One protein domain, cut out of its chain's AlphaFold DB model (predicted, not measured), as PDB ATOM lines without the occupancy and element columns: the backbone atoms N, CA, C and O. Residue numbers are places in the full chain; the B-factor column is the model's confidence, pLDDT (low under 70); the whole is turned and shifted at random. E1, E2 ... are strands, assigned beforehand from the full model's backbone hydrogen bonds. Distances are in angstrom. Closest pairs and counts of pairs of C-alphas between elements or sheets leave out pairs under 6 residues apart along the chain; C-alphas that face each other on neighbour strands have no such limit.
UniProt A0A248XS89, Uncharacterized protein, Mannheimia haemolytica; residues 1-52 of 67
ATOM      1  N   MET A   1     221.402 200.576 212.596       62.62
ATOM      2  CA  MET A   1     222.305 201.335 213.493       62.62
ATOM      3  C   MET A   1     221.543 201.541 214.789       62.62
ATOM      4  O   MET A   1     220.420 202.020 214.686       62.62
ATOM      5  N   PRO A   2     222.075 201.128 215.950       75.88
ATOM      6  CA  PRO A   2     221.365 201.278 217.215       75.88
ATOM      7  C   PRO A   2     221.148 202.753 217.557       75.88
ATOM      8  O   PRO A   2     221.990 203.601 217.237       75.88
ATOM      9  N   LEU A   3     220.031 203.051 218.215       76.50
ATOM     10  CA  LEU A   3     219.762 204.388 218.741       76.50
ATOM     11  C   LEU A   3     220.646 204.678 219.963       76.50
ATOM     12  O   LEU A   3     221.043 203.764 220.691       76.50
ATOM     13  N   LYS A   4     220.985 205.958 220.162       72.12
ATOM     14  CA  LYS A   4     221.806 206.414 221.295       72.12
ATOM     15  C   LYS A   4     220.913 206.752 222.492       72.12
ATOM     16  O   LYS A   4     219.776 207.186 222.321       72.12
ATOM     17  N   LEU A   5     221.447 206.591 223.704       71.12
ATOM     18  CA  LEU A   5     220.739 206.924 224.944       71.12
ATOM     19  C   LEU A   5     220.361 208.420 224.990       71.12
ATOM     20  O   LEU A   5     221.124 209.267 224.528       71.12
ATOM     21  N   GLY A   6     219.186 208.734 225.546       76.19
ATOM     22  CA  GLY A   6     218.648 210.103 225.623       76.19
ATOM     23  C   GLY A   6     217.777 210.522 224.432       76.19
ATOM     24  O   GLY A   6     217.344 211.669 224.362       76.19
ATOM     25  N   GLN A   7     217.509 209.605 223.501       81.56
ATOM     26  CA  GLN A   7     216.613 209.815 222.364       81.56
ATOM     27  C   GLN A   7     215.278 209.095 222.596       81.56
ATOM     28  O   GLN A   7     215.249 207.991 223.134       81.56
ATOM     29  N   SER A   8     214.174 209.706 222.167       86.25
ATOM     30  CA  SER A   8     212.860 209.055 222.124       86.25
ATOM     31  C   SER A   8     212.700 208.244 220.839       86.25
ATOM     32  O   SER A   8     213.123 208.694 219.773       86.25
ATOM     33  N   ALA A   9     212.023 207.102 220.920       87.00
ATOM     34  CA  ALA A   9     211.697 206.262 219.773       87.00
ATOM     35  C   ALA A   9     210.255 205.748 219.866       87.00
ATOM     36  O   ALA A   9     209.702 205.641 220.961       87.00
ATOM     37  N   LEU A  10     209.670 205.423 218.715       91.56
ATOM     38  CA  LEU A  10     208.397 204.715 218.603       91.56
ATOM     39  C   LEU A  10     208.686 203.297 218.102       91.56
ATOM     40  O   LEU A  10     209.546 203.121 217.240       91.56
ATOM     41  N   ILE A  11     208.006 202.302 218.673       92.88
ATOM     42  CA  ILE A  11     208.182 200.886 218.335       92.88
ATOM     43  C   ILE A  11     206.938 200.421 217.587       92.88
ATOM     44  O   ILE A  11     205.819 200.627 218.057       92.88
ATOM     45  N   GLU A  12     207.146 199.784 216.439       92.75
ATOM     46  CA  GLU A  12     206.094 199.135 215.657       92.75
ATOM     47  C   GLU A  12     206.238 197.607 215.770       92.75
ATOM     48  O   GLU A  12     207.344 197.129 216.036       92.75
ATOM     49  N   PRO A  13     205.162 196.822 215.564       91.00
ATOM     50  CA  PRO A  13     205.203 195.365 215.722       91.00
ATOM     51  C   PRO A  13     206.335 194.680 214.944       91.00
ATOM     52  O   PRO A  13     207.032 193.836 215.495       91.00
ATOM     53  N   ASP A  14     206.569 195.102 213.699       90.88
ATOM     54  CA  ASP A  14     207.572 194.504 212.807       90.88
ATOM     55  C   ASP A  14     208.919 195.254 212.818       90.88
ATOM     56  O   ASP A  14     209.802 194.985 212.001       90.88
ATOM     57  N   SER A  15     209.087 196.216 213.730       91.19
ATOM     58  CA  SER A  15     210.263 197.087 213.803       91.19
ATOM     59  C   SER A  15     210.707 197.260 215.260       91.19
ATOM     60  O   SER A  15     210.421 198.287 215.890       91.19
ATOM     61  N   PRO A  16     211.383 196.246 215.840       91.62
ATOM     62  CA  PRO A  16     211.898 196.335 217.196       91.62
ATOM     63  C   PRO A  16     213.000 197.395 217.295       91.62
ATOM     64  O   PRO A  16     213.840 197.564 216.408       91.62
ATOM     65  N   LEU A  17     213.031 198.083 218.430       93.44
ATOM     66  CA  LEU A  17     214.057 199.057 218.756       93.44
ATOM     67  C   LEU A  17     215.351 198.347 219.157       93.44
ATOM     68  O   LEU A  17     215.386 197.584 220.119       93.44
ATOM     69  N   GLN A  18     216.439 198.661 218.460       92.94
ATOM     70  CA  GLN A  18     217.778 198.208 218.819       92.94
ATOM     71  C   GLN A  18     218.544 199.323 219.543       92.94
ATOM     72  O   GLN A  18     218.764 200.404 218.985       92.94
ATOM     73  N   LEU A  19     218.998 199.041 220.762       92.19
ATOM     74  CA  LEU A  19     219.836 199.932 221.565       92.19
ATOM     75  C   LEU A  19     221.216 199.319 221.758       92.19
ATOM     76  O   LEU A  19     221.345 198.130 222.034       92.19
ATOM     77  N   GLY A  20     222.251 200.141 221.629       92.12
ATOM     78  CA  GLY A  20     223.634 199.752 221.885       92.12
ATOM     79  C   GLY A  20     224.196 200.587 223.021       92.12
ATOM     80  O   GLY A  20     224.055 201.812 223.008       92.12
ATOM     81  N   SER A  21     224.836 199.939 223.991       91.25
ATOM     82  CA  SER A  21     225.502 200.674 225.063       91.25
ATOM     83  C   SER A  21     226.836 201.236 224.591       91.25
ATOM     84  O   SER A  21     227.637 200.542 223.961       91.25
ATOM     85  N   LEU A  22     227.084 202.495 224.942       89.75
ATOM     86  CA  LEU A  22     228.389 203.147 224.814       89.75
ATOM     87  C   LEU A  22     229.037 203.386 226.187       89.75
ATOM     88  O   LEU A  22     230.042 204.089 226.271       89.75
ATOM     89  N   MET A  23     228.456 202.843 227.261       90.56
ATOM     90  CA  MET A  23     228.964 203.006 228.622       90.56
ATOM     91  C   MET A  23     230.083 201.997 228.887       90.56
ATOM     92  O   MET A  23     229.822 200.801 228.791       90.56
ATOM     93  N   PRO A  24     231.311 202.423 229.230       91.50
ATOM     94  CA  PRO A  24     232.409 201.491 229.490       91.50
ATOM     95  C   PRO A  24     232.112 200.505 230.629       91.50
ATOM     96  O   PRO A  24     232.426 199.324 230.517       91.50
ATOM     97  N   GLU A  25     231.476 200.992 231.694       94.81
ATOM     98  CA  GLU A  25     231.129 200.240 232.899       94.81
ATOM     99  C   GLU A  25     229.881 200.831 233.570       94.81
ATOM    100  O   GLU A  25     229.469 201.951 233.253       94.81
ATOM    101  N   ASN A  26     229.292 200.071 234.501       93.44
ATOM    102  CA  ASN A  26     228.107 200.435 235.289       93.44
ATOM    103  C   ASN A  26     226.882 200.857 234.454       93.44
ATOM    104  O   ASN A  26     226.001 201.559 234.945       93.44
ATOM    105  N   GLY A  27     226.814 200.447 233.186       93.56
ATOM    106  CA  GLY A  27     225.623 200.606 232.366       93.56
ATOM    107  C   GLY A  27     224.563 199.598 232.784       93.56
ATOM    108  O   GLY A  27     224.868 198.418 232.972       93.56
ATOM    109  N   VAL A  28     223.321 200.055 232.923       94.06
ATOM    110  CA  VAL A  28     222.199 199.229 233.379       94.06
ATOM    111  C   VAL A  28     220.928 199.525 232.584       94.06
ATOM    112  O   VAL A  28     220.726 200.643 232.110       94.06
ATOM    113  N   ILE A  29     220.069 198.517 232.441       94.06
ATOM    114  CA  ILE A  29     218.672 198.653 232.015       94.06
ATOM    115  C   ILE A  29     217.810 198.117 233.153       94.06
ATOM    116  O   ILE A  29     218.031 196.998 233.600       94.06
ATOM    117  N   PHE A  30     216.815 198.882 233.582       93.50
ATOM    118  CA  PHE A  30     215.820 198.465 234.570       93.50
ATOM    119  C   PHE A  30     214.420 198.881 234.104       93.50
ATOM    120  O   PHE A  30     214.277 199.803 233.292       93.50
ATOM    121  N   SER A  31     213.388 198.195 234.590       89.56
ATOM    122  CA  SER A  31     211.984 198.460 234.255       89.56
ATOM    123  C   SER A  31     211.209 198.979 235.462       89.56
ATOM    124  O   SER A  31     211.645 198.852 236.603       89.56
ATOM    125  N   ASP A  32     210.062 199.614 235.205       88.81
ATOM    126  CA  ASP A  32     209.090 200.054 236.220       88.81
ATOM    127  C   ASP A  32     209.644 200.964 237.335       88.81
ATOM    128  O   ASP A  32     209.016 201.154 238.375       88.81
ATOM    129  N   GLY A  33     210.811 201.576 237.100       90.06
ATOM    130  CA  GLY A  33     211.493 202.446 238.060       90.06
ATOM    131  C   GLY A  33     212.196 201.709 239.206       90.06
ATOM    132  O   GLY A  33     212.546 202.355 240.190       90.06
ATOM    133  N   ILE A  34     212.399 200.391 239.103       93.94
ATOM    134  CA  ILE A  34     213.052 199.575 240.136       93.94
ATOM    135  C   ILE A  34     214.502 199.312 239.721       93.94
ATOM    136  O   ILE A  34     214.776 198.399 238.954       93.94
ATOM    137  N   GLU A  35     215.439 200.114 240.224       89.56
ATOM    138  CA  GLU A  35     216.857 200.009 239.847       89.56
ATOM    139  C   GLU A  35     217.523 198.727 240.358       89.56
ATOM    140  O   GLU A  35     218.392 198.195 239.683       89.56
ATOM    141  N   ASP A  36     217.096 198.194 241.504       90.38
ATOM    142  CA  ASP A  36     217.710 197.000 242.102       90.38
ATOM    143  C   ASP A  36     217.466 195.705 241.292       90.38
ATOM    144  O   ASP A  36     218.174 194.719 241.496       90.38
ATOM    145  N   ASP A  37     216.503 195.703 240.359       92.69
ATOM    146  CA  ASP A  37     216.219 194.594 239.432       92.69
ATOM    147  C   ASP A  37     216.678 194.950 238.009       92.69
ATOM    148  O   ASP A  37     215.893 195.104 237.069       92.69
ATOM    149  N   TYR A  38     217.984 195.177 237.872       95.25
ATOM    150  CA  TYR A  38     218.587 195.619 236.622       95.25
ATOM    151  C   TYR A  38     219.273 194.499 235.838       95.25
ATOM    152  O   TYR A  38     219.798 193.519 236.369       95.25
ATOM    153  N   LEU A  39     219.378 194.725 234.532       94.69
ATOM    154  CA  LEU A  39     220.246 193.992 233.624       94.69
ATOM    155  C   LEU A  39     221.497 194.822 233.325       94.69
ATOM    156  O   LEU A  39     221.406 196.017 233.042       94.69
ATOM    157  N   GLN A  40     222.673 194.192 233.347       95.56
ATOM    158  CA  GLN A  40     223.918 194.852 232.941       95.56
ATOM    159  C   GLN A  40     223.883 195.204 231.451       95.56
ATOM    160  O   GLN A  40     223.543 194.379 230.602       95.56
ATOM    161  N   PHE A  41     224.287 196.429 231.134       94.62
ATOM    162  CA  PHE A  41     224.247 196.995 229.793       94.62
ATOM    163  C   PHE A  41     225.492 197.850 229.523       94.62
ATOM    164  O   PHE A  41     225.419 199.055 229.285       94.62
ATOM    165  N   ASN A  42     226.662 197.214 229.581       94.50
ATOM    166  CA  ASN A  42     227.961 197.837 229.312       94.50
ATOM    167  C   ASN A  42     228.305 197.821 227.812       94.50
ATOM    168  O   ASN A  42     227.615 197.202 227.000       94.50
ATOM    169  N   ALA A  43     229.381 198.506 227.431       92.88
ATOM    170  CA  ALA A  43     229.835 198.626 226.053       92.88
ATOM    171  C   ALA A  43     229.989 197.251 225.385       92.88
ATOM    172  O   ALA A  43     230.572 196.323 225.944       92.88
ATOM    173  N   GLY A  44     229.455 197.133 224.169       90.19
ATOM    174  CA  GLY A  44     229.373 195.864 223.439       90.19
ATOM    175  C   GLY A  44     228.051 195.116 223.628       90.19
ATOM    176  O   GLY A  44     227.736 194.249 222.814       90.19
ATOM    177  N   CYS A  45     227.231 195.481 224.620       93.12
ATOM    178  CA  CYS A  45     225.866 194.973 224.740       93.12
ATOM    179  C   CYS A  45     224.925 195.624 223.716       93.12
ATOM    180  O   CYS A  45     224.972 196.833 223.463       93.12
ATOM    181  N   ILE A  46     224.020 194.806 223.177       93.44
ATOM    182  CA  ILE A  46     222.923 195.224 222.305       93.44
ATOM    183  C   ILE A  46     221.620 194.703 222.910       93.44
ATOM    184  O   ILE A  46     221.469 193.498 223.101       93.44
ATOM    185  N   ALA A  47     220.682 195.605 223.180       93.31
ATOM    186  CA  ALA A  47     219.338 195.275 223.630       93.31
ATOM    187  C   ALA A  47     218.354 195.415 222.464       93.31
ATOM    188  O   ALA A  47     218.433 196.371 221.688       93.31
ATOM    189  N   HIS A  48     217.419 194.474 222.365       93.06
ATOM    190  CA  HIS A  48     216.287 194.546 221.448       93.06
ATOM    191  C   HIS A  48     215.016 194.734 222.273       93.06
ATOM    192  O   HIS A  48     214.705 193.904 223.124       93.06
ATOM    193  N   ILE A  49     214.307 195.831 222.032       93.56
ATOM    194  CA  ILE A  49     213.062 196.183 222.710       93.56
ATOM    195  C   ILE A  49     211.942 196.086 221.679       93.56
ATOM    196  O   ILE A  49     211.978 196.752 220.646       93.56
ATOM    197  N   GLY A  50     210.955 195.242 221.952       94.94
ATOM    198  CA  GLY A  50     209.810 195.005 221.077       94.94
ATOM    199  C   GLY A  50     208.515 194.912 221.870       94.94
ATOM    200  O   GLY A  50     208.523 194.898 223.102       94.94
ATOM    201  N   ILE A  51     207.397 194.848 221.153       94.94
ATOM    202  CA  ILE A  51     206.094 194.563 221.759       94.94
ATOM    203  C   ILE A  51     206.101 193.097 222.201       94.94
ATOM    204  O   ILE A  51     206.403 192.215 221.405       94.94
ATOM    205  N   ALA A  52     205.793 192.841 223.473       94.38
ATOM    206  CA  ALA A  52     205.738 191.483 224.001       94.38
ATOM    207  C   ALA A  52     204.522 190.714 223.457       94.38
ATOM    208  O   ALA A  52     203.422 191.268 223.359       94.38
TER     209      ALA A  52
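AT A GLANCE: This is residues 1 to 52 of the 67 residues of an uncharacterized protein of Mannheimia haemolytica (UniProt A0A248XS89). Little regular structure: two small two-stranded ribbons, E1 with E4 and E2 with E3, make an open V, joined at one end by the links E1 to E2 and E3 to E4, while residues 1 to 16 loop out beside E1. The 52 printed residues hold E1, E2, E3, E4 in chain order and no named helix; the class is all strand, with 14 residues in named elements, both sheets antiparallel. The whole is only just compact, close to loose, radius of gyration of the C-alphas 11.5 A, spans 31 by 25 by 16 A.

HOW THE PARTS SIT: E1, residues 17 to 20, and E4, residues 46 to 49, are antiparallel at 158 degrees; N 17 and O 49, 2.8 A, are within hydrogen-bond range. E2, residues 28 to 30, and E3, residues 38 to 40, form an antiparallel hairpin at 153 degrees, with N 39 and O 29 within hydrogen-bond range at 2.8 A. E1 and E3 are apart, as are E2 and E4.

IN THESE COORDINATES: E1 spans 10.1 A from C-alpha 17 at (214.057, 199.057, 218.756), E2 and E3 6.5 A each, and E4 9.9 A to C-alpha 49 at (213.062, 196.183, 222.710).

THE WHOLE: The C-alphas farthest apart, of Asp 14 and Glu 25, are 31.5 A apart. The printed part has no cut and no long link. Residue 1 is under pLDDT 70.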